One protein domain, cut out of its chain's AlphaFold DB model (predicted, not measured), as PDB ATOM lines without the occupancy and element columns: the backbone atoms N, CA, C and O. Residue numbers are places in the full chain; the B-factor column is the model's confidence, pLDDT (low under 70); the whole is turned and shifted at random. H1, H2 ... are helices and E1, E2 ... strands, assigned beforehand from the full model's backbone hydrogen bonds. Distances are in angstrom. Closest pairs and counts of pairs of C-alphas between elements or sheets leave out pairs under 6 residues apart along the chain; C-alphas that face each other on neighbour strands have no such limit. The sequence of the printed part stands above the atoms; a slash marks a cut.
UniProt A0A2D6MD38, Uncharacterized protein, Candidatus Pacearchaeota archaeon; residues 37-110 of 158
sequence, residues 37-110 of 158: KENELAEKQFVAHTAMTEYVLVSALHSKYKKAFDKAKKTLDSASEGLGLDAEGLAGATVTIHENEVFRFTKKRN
ATOM      1  N   LYS A  37      53.890   3.456   4.472       72.31
ATOM      2  CA  LYS A  37      53.999   2.677   3.237       72.31
ATOM      3  C   LYS A  37      52.777   1.787   2.966       72.31
ATOM      4  O   LYS A  37      52.390   1.627   1.811       72.31
ATOM      5  N   GLU A  38      52.175   1.201   3.998       71.94
ATOM      6  CA  GLU A  38      50.948   0.405   3.854       71.94
ATOM      7  C   GLU A  38      49.750   1.292   3.517       71.94
ATOM      8  O   GLU A  38      48.939   0.922   2.669       71.94
ATOM      9  N   ASN A  39      49.692   2.499   4.087       77.81
ATOM     10  CA  ASN A  39      48.665   3.485   3.749       77.81
ATOM     11  C   ASN A  39      48.795   3.973   2.297       77.81
ATOM     12  O   ASN A  39      47.796   4.040   1.586       77.81
ATOM     13  N   GLU A  40      50.016   4.236   1.825       80.94
ATOM     14  CA  GLU A  40      50.271   4.595   0.421       80.94
ATOM     15  C   GLU A  40      49.878   3.467  -0.544       80.94
ATOM     16  O   GLU A  40      49.324   3.714  -1.617       80.94
ATOM     17  N   LEU A  41      50.152   2.207  -0.184       84.69
ATOM     18  CA  LEU A  41      49.750   1.063  -1.001       84.69
ATOM     19  C   LEU A  41      48.226   0.900  -1.027       84.69
ATOM     20  O   LEU A  41      47.662   0.665  -2.097       84.69
ATOM     21  N   ALA A  42      47.562   1.047   0.120       84.94
ATOM     22  CA  ALA A  42      46.108   0.986   0.218       84.94
ATOM     23  C   ALA A  42      45.439   2.090  -0.618       84.94
ATOM     24  O   ALA A  42      44.485   1.819  -1.347       84.94
ATOM     25  N   GLU A  43      45.981   3.309  -0.592       86.81
ATOM     26  CA  GLU A  43      45.507   4.417  -1.424       86.81
ATOM     27  C   GLU A  43      45.650   4.100  -2.919       86.81
ATOM     28  O   GLU A  43      44.702   4.259  -3.690       86.81
ATOM     29  N   LYS A  44      46.796   3.556  -3.338       88.69
ATOM     30  CA  LYS A  44      47.005   3.137  -4.732       88.69
ATOM     31  C   LYS A  44      46.045   2.027  -5.162       88.69
ATOM     32  O   LYS A  44      45.523   2.074  -6.276       88.69
ATOM     33  N   GLN A  45      45.772   1.053  -4.292       87.50
ATOM     34  CA  GLN A  45      44.783   0.010  -4.575       87.50
ATOM     35  C   GLN A  45      43.363   0.576  -4.675       87.50
ATOM     36  O   GLN A  45      42.613   0.194  -5.575       87.50
ATOM     37  N   PHE A  46      43.006   1.533  -3.819       87.69
ATOM     38  CA  PHE A  46      41.725   2.232  -3.892       87.69
ATOM     39  C   PHE A  46      41.561   2.998  -5.216       87.69
ATOM     40  O   PHE A  46      40.506   2.922  -5.857       87.69
ATOM     41  N   VAL A  47      42.615   3.682  -5.674       90.19
ATOM     42  CA  VAL A  47      42.630   4.374  -6.972       90.19
ATOM     43  C   VAL A  47      42.438   3.387  -8.126       90.19
ATOM     44  O   VAL A  47      41.603   3.631  -9.000       90.19
ATOM     45  N   ALA A  48      43.136   2.247  -8.116       89.00
ATOM     46  CA  ALA A  48      42.982   1.212  -9.140       89.00
ATOM     47  C   ALA A  48      41.564   0.621  -9.167       89.00
ATOM     48  O   ALA A  48      40.956   0.518 -10.233       89.00
ATOM     49  N   HIS A  49      40.993   0.315  -8.000       89.75
ATOM     50  CA  HIS A  49      39.623  -0.184  -7.890       89.75
ATOM     51  C   HIS A  49      38.593   0.835  -8.413       89.75
ATOM     52  O   HIS A  49      37.653   0.485  -9.136       89.75
ATOM     53  N   THR A  50      38.782   2.116  -8.095       89.19
ATOM     54  CA  THR A  50      37.918   3.199  -8.584       89.19
ATOM     55  C   THR A  50      38.009   3.337 -10.105       89.19
ATOM     56  O   THR A  50      36.978   3.421 -10.774       89.19
ATOM     57  N   ALA A  51      39.218   3.271 -10.670       89.56
ATOM     58  CA  ALA A  51      39.431   3.311 -12.116       89.56
ATOM     59  C   ALA A  51      38.777   2.117 -12.838       89.56
ATOM     60  O   ALA A  51      38.160   2.295 -13.891       89.56
ATOM     61  N   MET A  52      38.849   0.911 -12.260       89.88
ATOM     62  CA  MET A  52      38.148  -0.276 -12.772       89.88
ATOM     63  C   MET A  52      36.630  -0.078 -12.769       89.88
ATOM     64  O   MET A  52      35.970  -0.367 -13.768       89.88
ATOM     65  N   THR A  53      36.087   0.479 -11.686       89.12
ATOM     66  CA  THR A  53      34.650   0.761 -11.559       89.12
ATOM     67  C   THR A  53      34.183   1.780 -12.602       89.12
ATOM     68  O   THR A  53      33.191   1.553 -13.299       89.12
ATOM     69  N   GLU A  54      34.916   2.889 -12.754       88.00
ATOM     70  CA  GLU A  54      34.608   3.933 -13.736       88.00
ATOM     71  C   GLU A  54      34.642   3.378 -15.163       88.00
ATOM     72  O   GLU A  54      33.729   3.628 -15.955       88.00
ATOM     73  N   TYR A  55      35.655   2.572 -15.490       91.06
ATOM     74  CA  TYR A  55      35.759   1.954 -16.805       91.06
ATOM     75  C   TYR A  55      34.575   1.035 -17.112       91.06
ATOM     76  O   TYR A  55      34.005   1.140 -18.199       91.06
ATOM     77  N   VAL A  56      34.158   0.185 -16.167       89.69
ATOM     78  CA  VAL A  56      32.985  -0.689 -16.344       89.69
ATOM     79  C   VAL A  56      31.740   0.145 -16.645       89.69
ATOM     80  O   VAL A  56      31.068  -0.099 -17.649       89.69
ATOM     81  N   LEU A  57      31.476   1.183 -15.849       87.25
ATOM     82  CA  LEU A  57      30.296   2.033 -16.018       87.25
ATOM     83  C   LEU A  57      30.297   2.769 -17.365       87.25
ATOM     84  O   LEU A  57      29.291   2.797 -18.075       87.25
ATOM     85  N   VAL A  58      31.435   3.345 -17.750       88.00
ATOM     86  CA  VAL A  58      31.544   4.120 -18.989       88.00
ATOM     87  C   VAL A  58      31.602   3.216 -20.225       88.00
ATOM     88  O   VAL A  58      31.128   3.613 -21.290       88.00
ATOM     89  N   SER A  59      32.124   1.990 -20.105       86.81
ATOM     90  CA  SER A  59      32.126   1.004 -21.193       86.81
ATOM     91  C   SER A  59      30.709   0.633 -21.635       86.81
ATOM     92  O   SER A  59      30.438   0.610 -22.837       86.81
ATOM     93  N   ALA A  60      29.776   0.488 -20.688       85.44
ATOM     94  CA  ALA A  60      28.362   0.244 -20.974       85.44
ATOM     95  C   ALA A  60      27.694   1.407 -21.737       85.44
ATOM     96  O   ALA A  60      26.705   1.217 -22.440       85.44
ATOM     97  N   LEU A  61      28.251   2.617 -21.629       86.69
ATOM     98  CA  LEU A  61      27.730   3.842 -22.237       86.69
ATOM     99  C   LEU A  61      28.603   4.355 -23.400       86.69
ATOM    100  O   LEU A  61      28.420   5.485 -23.870       86.69
ATOM    101  N   HIS A  62      29.550   3.541 -23.882       81.88
ATOM    102  CA  HIS A  62      30.575   3.952 -24.846       81.88
ATOM    103  C   HIS A  62      29.995   4.580 -26.121       81.88
ATOM    104  O   HIS A  62      30.528   5.578 -26.614       81.88
ATOM    105  N   SER A  63      28.875   4.040 -26.612       81.00
ATOM    106  CA  SER A  63      28.195   4.500 -27.829       81.00
ATOM    107  C   SER A  63      27.818   5.985 -27.791       81.00
ATOM    108  O   SER A  63      27.812   6.639 -28.831       81.00
ATOM    109  N   LYS A  64      27.559   6.539 -26.599       79.88
ATOM    110  CA  LYS A  64      27.222   7.956 -26.395       79.88
ATOM    111  C   LYS A  64      28.380   8.777 -25.824       79.88
ATOM    112  O   LYS A  64      28.456   9.976 -26.083       79.88
ATOM    113  N   TYR A  65      29.307   8.153 -25.091       86.75
ATOM    114  CA  TYR A  65      30.350   8.854 -24.329       86.75
ATOM    115  C   TYR A  65      31.776   8.390 -24.659       86.75
ATOM    116  O   TYR A  65      32.590   8.133 -23.771       86.75
ATOM    117  N   LYS A  66      32.129   8.357 -25.950       88.19
ATOM    118  CA  LYS A  66      33.466   7.953 -26.427       88.19
ATOM    119  C   LYS A  66      34.628   8.664 -25.717       88.19
ATOM    120  O   LYS A  66      35.583   8.009 -25.317       88.19
ATOM    121  N   LYS A  67      34.540   9.984 -25.506       90.56
ATOM    122  CA  LYS A  67      35.601  10.749 -24.819       90.56
ATOM    123  C   LYS A  67      35.822  10.286 -23.378       90.56
ATOM    124  O   LYS A  67      36.966  10.184 -22.948       90.56
ATOM    125  N   ALA A  68      34.743  10.011 -22.645       85.44
ATOM    126  CA  ALA A  68      34.835   9.507 -21.278       85.44
ATOM    127  C   ALA A  68      35.427   8.093 -21.268       85.44
ATOM    128  O   ALA A  68      36.288   7.796 -20.450       85.44
ATOM    129  N   PHE A  69      35.040   7.251 -22.229       88.25
ATOM    130  CA  PHE A  69      35.589   5.904 -22.367       88.25
ATOM    131  C   PHE A  69      37.092   5.914 -22.665       88.25
ATOM    132  O   PHE A  69      37.862   5.171 -22.061       88.25
ATOM    133  N   ASP A  70      37.529   6.783 -23.577       89.44
ATOM    134  CA  ASP A  70      38.947   6.942 -23.896       89.44
ATOM    135  C   ASP A  70      39.741   7.492 -22.705       89.44
ATOM    136  O   ASP A  70      40.881   7.080 -22.492       89.44
ATOM    137  N   LYS A  71      39.132   8.366 -21.894       90.88
ATOM    138  CA  LYS A  71      39.721   8.841 -20.638       90.88
ATOM    139  C   LYS A  71      39.840   7.712 -19.611       90.88
ATOM    140  O   LYS A  71      40.922   7.533 -19.072       90.88
ATOM    141  N   ALA A  72      38.787   6.925 -19.397       88.19
ATOM    142  CA  ALA A  72      38.785   5.827 -18.431       88.19
ATOM    143  C   ALA A  72      39.863   4.769 -18.735       88.19
ATOM    144  O   ALA A  72      40.514   4.282 -17.817       88.19
ATOM    145  N   LYS A  73      40.128   4.474 -20.020       90.44
ATOM    146  CA  LYS A  73      41.258   3.610 -20.427       90.44
ATOM    147  C   LYS A  73      42.608   4.162 -19.969       90.44
ATOM    148  O   LYS A  73      43.406   3.427 -19.404       90.44
ATOM    149  N   LYS A  74      42.842   5.461 -20.174       92.00
ATOM    150  CA  LYS A  74      44.080   6.119 -19.727       92.00
ATOM    151  C   LYS A  74      44.196   6.121 -18.205       92.00
ATOM    152  O   LYS A  74      45.274   5.869 -17.689       92.00
ATOM    153  N   THR A  75      43.092   6.364 -17.496       89.94
ATOM    154  CA  THR A  75      43.062   6.312 -16.029       89.94
ATOM    155  C   THR A  75      43.417   4.916 -15.507       89.94
ATOM    156  O   THR A  75      44.173   4.813 -14.547       89.94
ATOM    157  N   LEU A  76      42.925   3.849 -16.147       90.50
ATOM    158  CA  LEU A  76      43.282   2.466 -15.810       90.50
ATOM    159  C   LEU A  76      44.769   2.170 -16.018       90.50
ATOM    160  O   LEU A  76      45.393   1.553 -15.154       90.50
ATOM    161  N   ASP A  77      45.331   2.625 -17.139       90.50
ATOM    162  CA  ASP A  77      46.757   2.458 -17.424       90.50
ATOM    163  C   ASP A  77      47.601   3.202 -16.368       90.50
ATOM    164  O   ASP A  77      48.445   2.590 -15.717       90.50
ATOM    165  N   SER A  78      47.284   4.470 -16.069       91.00
ATOM    166  CA  SER A  78      47.987   5.250 -15.037       91.00
ATOM    167  C   SER A  78      47.839   4.677 -13.622       91.00
ATOM    168  O   SER A  78      48.782   4.723 -12.834       91.00
ATOM    169  N   ALA A  79      46.673   4.127 -13.273       89.25
ATOM    170  CA  ALA A  79      46.477   3.484 -11.974       89.25
ATOM    171  C   ALA A  79      47.296   2.187 -11.849       89.25
ATOM    172  O   ALA A  79      47.847   1.904 -10.785       89.25
ATOM    173  N   SER A  80      47.421   1.432 -12.945       88.94
ATOM    174  CA  SER A  80      48.246   0.219 -13.005       88.94
ATOM    175  C   SER A  80      49.738   0.556 -12.878       88.94
ATOM    176  O   SER A  80      50.438  -0.053 -12.070       88.94
ATOM    177  N   GLU A  81      50.206   1.596 -13.573       90.75
ATOM    178  CA  GLU A  81      51.571   2.124 -13.427       90.75
ATOM    179  C   GLU A  81      51.852   2.600 -11.992       90.75
ATOM    180  O   GLU A  81      52.924   2.345 -11.445       90.75
ATOM    181  N   GLY A  82      50.874   3.240 -11.339       86.88
ATOM    182  CA  GLY A  82      50.983   3.694  -9.948       86.88
ATOM    183  C   GLY A  82      51.221   2.563  -8.939       86.88
ATOM    184  O   GLY A  82      51.894   2.775  -7.920       86.88
ATOM    185  N   LEU A  83      50.728   1.358  -9.245       87.81
ATOM    186  CA  LEU A  83      50.978   0.117  -8.501       87.81
ATOM    187  C   LEU A  83      52.322  -0.548  -8.854       87.81
ATOM    188  O   LEU A  83      52.674  -1.558  -8.248       87.81
ATOM    189  N   GLY A  84      53.084   0.015  -9.795       85.56
ATOM    190  CA  GLY A  84      54.335  -0.562 -10.291       85.56
ATOM    191  C   GLY A  84      54.126  -1.725 -11.263       85.56
ATOM    192  O   GLY A  84      55.022  -2.556 -11.410       85.56
ATOM    193  N   LEU A  85      52.950  -1.813 -11.891       87.00
ATOM    194  CA  LEU A  85      52.601  -2.857 -12.851       87.00
ATOM    195  C   LEU A  85      52.843  -2.357 -14.278       87.00
ATOM    196  O   LEU A  85      52.648  -1.179 -14.576       87.00
ATOM    197  N   ASP A  86      53.240  -3.264 -15.169       82.88
ATOM    198  CA  ASP A  86      53.346  -2.961 -16.597       82.88
ATOM    199  C   ASP A  86      51.944  -2.817 -17.201       82.88
ATOM    200  O   ASP A  86      51.237  -3.801 -17.418       82.88
ATOM    201  N   ALA A  87      51.538  -1.574 -17.463       80.44
ATOM    202  CA  ALA A  87      50.240  -1.261 -18.040       80.44
ATOM    203  C   ALA A  87      50.154  -1.544 -19.548       80.44
ATOM    204  O   ALA A  87      49.048  -1.590 -20.092       80.44
ATOM    205  N   GLU A  88      51.269  -1.729 -20.262       78.56
ATOM    206  CA  GLU A  88      51.232  -1.983 -21.706       78.56
ATOM    207  C   GLU A  88      50.822  -3.420 -22.038       78.56
ATOM    208  O   GLU A  88      50.125  -3.656 -23.036       78.56
ATOM    209  N   GLY A  89      51.215  -4.368 -21.186       79.06
ATOM    210  CA  GLY A  89      51.029  -5.797 -21.402       79.06
ATOM    211  C   GLY A  89      51.932  -6.368 -22.501       79.06
ATOM    212  O   GLY A  89      52.726  -5.676 -23.138       79.06
ATOM    213  N   LEU A  90      51.789  -7.671 -22.760       77.56
ATOM    214  CA  LEU A  90      52.672  -8.406 -23.669       77.56
ATOM    215  C   LEU A  90      52.096  -8.510 -25.089       77.56
ATOM    216  O   LEU A  90      50.964  -8.957 -25.283       77.56
ATOM    217  N   ALA A  91      52.901  -8.150 -26.094       77.19
ATOM    218  CA  ALA A  91      52.524  -8.248 -27.502       77.19
ATOM    219  C   ALA A  91      52.160  -9.688 -27.908       77.19
ATOM    220  O   ALA A  91      52.882 -10.640 -27.621       77.19
ATOM    221  N   GLY A  92      51.033  -9.843 -28.606       74.81
ATOM    222  CA  GLY A  92      50.518 -11.140 -29.050       74.81
ATOM    223  C   GLY A  92      49.820 -11.966 -27.968       74.81
ATOM    224  O   GLY A  92      49.341 -13.057 -28.275       74.81
ATOM    225  N   ALA A  93      49.731 -11.468 -26.734       74.81
ATOM    226  CA  ALA A  93      49.151 -12.191 -25.615       74.81
ATOM    227  C   ALA A  93      48.021 -11.404 -24.940       74.81
ATOM    228  O   ALA A  93      47.893 -10.181 -25.052       74.81
ATOM    229  N   THR A  94      47.189 -12.150 -24.220       86.00
ATOM    230  CA  THR A  94      46.242 -11.602 -23.254       86.00
ATOM    231  C   THR A  94      46.856 -11.781 -21.874       86.00
ATOM    232  O   THR A  94      47.108 -12.913 -21.468       86.00
ATOM    233  N   VAL A  95      47.110 -10.681 -21.171       86.38
ATOM    234  CA  VAL A  95      47.757 -10.689 -19.854       86.38
ATOM    235  C   VAL A  95      46.850 -10.015 -18.837       86.38
ATOM    236  O   VAL A  95      46.265  -8.964 -19.111       86.38
ATOM    237  N   THR A  96      46.717 -10.624 -17.663       88.62
ATOM    238  CA  THR A  96      46.078  -9.988 -16.510       88.62
ATOM    239  C   THR A  96      47.051  -8.981 -15.918       88.62
ATOM    240  O   THR A  96      48.126  -9.355 -15.464       88.62
ATOM    241  N   ILE A  97      46.674  -7.707 -15.970       88.12
ATOM    242  CA  ILE A  97      47.490  -6.592 -15.483       88.12
ATOM    243  C   ILE A  97      47.291  -6.438 -13.979       88.12
ATOM    244  O   ILE A  97      48.257  -6.323 -13.237       88.12
ATOM    245  N   HIS A  98      46.038  -6.481 -13.521       88.44
ATOM    246  CA  HIS A  98      45.700  -6.362 -12.107       88.44
ATOM    247  C   HIS A  98      44.445  -7.171 -11.768       88.44
ATOM    248  O   HIS A  98      43.517  -7.260 -12.575       88.44
ATOM    249  N   GLU A  99      44.402  -7.736 -10.567       88.06
ATOM    250  CA  GLU A  99      43.271  -8.500 -10.049       88.06
ATOM    251  C   GLU A  99      43.076  -8.206  -8.562       88.06
ATOM    252  O   GLU A  99      44.042  -8.114  -7.805       88.06
ATOM    253  N   ASN A 100      41.817  -8.067  -8.162       84.62
ATOM    254  CA  ASN A 100      41.380  -8.036  -6.773       84.62
ATOM    255  C   ASN A 100      40.134  -8.924  -6.613       84.62
ATOM    256  O   ASN A 100      39.698  -9.574  -7.561       84.62
ATOM    257  N   GLU A 101      39.549  -8.951  -5.417       78.19
ATOM    258  CA  GLU A 101      38.395  -9.809  -5.108       78.19
ATOM    259  C   GLU A 101      37.137  -9.505  -5.948       78.19
ATOM    260  O   GLU A 101      36.247 -10.348  -6.046       78.19
ATOM    261  N   VAL A 102      37.054  -8.319  -6.563       76.38
ATOM    262  CA  VAL A 102      35.865  -7.821  -7.275       76.38
ATOM    263  C   VAL A 102      36.087  -7.739  -8.789       76.38
ATOM    264  O   VAL A 102      35.173  -7.996  -9.575       76.38
ATOM    265  N   PHE A 103      37.296  -7.387  -9.225       84.38
ATOM    266  CA  PHE A 103      37.608  -7.037 -10.604       84.38
ATOM    267  C   PHE A 103      38.914  -7.672 -11.078       84.38
ATOM    268  O   PHE A 103      39.920  -7.701 -10.371       84.38
ATOM    269  N   ARG A 104      38.926  -8.075 -12.353       86.75
ATOM    270  CA  ARG A 104      40.124  -8.520 -13.071       86.75
ATOM    271  C   ARG A 104      40.338  -7.659 -14.311       86.75
ATOM    272  O   ARG A 104      39.569  -7.732 -15.269       86.75
ATOM    273  N   PHE A 105      41.399  -6.860 -14.313       87.94
ATOM    274  CA  PHE A 105      41.808  -6.059 -15.461       87.94
ATOM    275  C   PHE A 105      42.775  -6.856 -16.333       87.94
ATOM    276  O   PHE A 105      43.866  -7.238 -15.914       87.94
ATOM    277  N   THR A 106      42.354  -7.109 -17.569       87.69
ATOM    278  CA  THR A 106      43.101  -7.907 -18.540       87.69
ATOM    279  C   THR A 106      43.292  -7.093 -19.810       87.69
ATOM    280  O   THR A 106      42.345  -6.471 -20.291       87.69
ATOM    281  N   LYS A 107      44.498  -7.115 -20.378       84.19
ATOM    282  CA  LYS A 107      44.824  -6.413 -21.621       84.19
ATOM    283  C   LYS A 107      45.251  -7.429 -22.670       84.19
ATOM    284  O   LYS A 107      46.105  -8.277 -22.422       84.19
ATOM    285  N   LYS A 108      44.624  -7.360 -23.844       82.19
ATOM    286  CA  LYS A 108      45.034  -8.117 -25.027       82.19
ATOM    287  C   LYS A 108      45.766  -7.173 -25.959       82.19
ATOM    288  O   LYS A 108      45.164  -6.220 -26.456       82.19
ATOM    289  N   ARG A 109      47.038  -7.455 -26.222       78.38
ATOM    290  CA  ARG A 109      47.818  -6.729 -27.223       78.38
ATOM    291  C   ARG A 109      47.959  -7.629 -28.442       78.38
ATOM    292  O   ARG A 109      48.374  -8.780 -28.336       78.38
ATOM    293  N   ASN A 110      47.575  -7.127 -29.611       74.62
ATOM    294  CA  ASN A 110      47.852  -7.840 -30.856       74.62
ATOM    295  C   ASN A 110      49.372  -7.914 -31.066       74.62
ATOM    296  O   ASN A 110      50.108  -7.104 -30.505       74.62
TER     297      ASN A 110
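AT A GLANCE: This is residues 37 to 110 of the 158 residues of an uncharacterized protein of Candidatus Pacearchaeota archaeon (UniProt A0A2D6MD38). Picture a small hairpin of two strands, E1 and E2, set over one side of a helical hairpin, H1 and H2, whose two helices lie side by side. H1, the longest helix, makes the long axis of the whole, and the strands come near residues 45 to 52 of H1 and 76 to 81 of H2, with few close C-alphas. The printed part has 74 residues with two named helices and two named strands in the order H1, H2, E1, E2; the sheet's order is E1 - E2, antiparallel. The class is mixed, helices and strands. The whole is compact, with a radius of gyration of the C-alphas of 12.6 A and spans of 40 by 27 by 20 A.

IN THESE COORDINATES: Start at the sheet: E1 is residues 94 to 99, and its first C-alpha, Thr 94, stands at (46.242, -11.602, -23.254). E2 is residues 104 to 108, ending at C-alpha 108 at (45.034, -8.117, -25.027). Then find C-alpha 37 at (53.999, 2.677, 3.237); from there H1 runs through residues 37 to 60, 35.3 A from first to last C-alpha. H2, residues 66 to 82, is 24.4 A long.

HOW THE PARTS SIT: Look first at E1 and E2, a hairpin of antiparallel neighbours at 157 degrees between their directions. C-alphas 96 and 106 face each other at 4.2 A; N 97 and O 105 are 2.8 A apart and N 107 and O 95 are 2.9 A apart, within hydrogen-bond range. Moving outward to the helices, you find the closest C-alphas of H1 and E2 at Met 52 and Phe 105, 7.4 A apart. H1 and E1 are near each other, with 6 pairs of C-alphas within 10 A. The closest C-alphas of H2 and E1 are those of Ser 80 and His 98, 7.1 A apart. H2 and E2 are apart. H1 and H2 form a helical hairpin: they touch, the closest C-alphas being those of Ala 48 and Ala 79 at 5.0 A, and they run opposite ways at a shallow tilt of 22 degrees. In H1 and H2 every O i to N i+4 pair is within hydrogen-bond range.

THE WHOLE: The two C-alphas farthest apart are those of Lys 37 and Ser 63, 40.4 A. The printed part runs from residue 37 to 110 and has no cut. Between H2 and E1 look for a long link of 11 residues; the links from H1 to H2 and from E1 to E2 are tight. The mean pLDDT of the printed part is 85.4, and no printed residue is under 70.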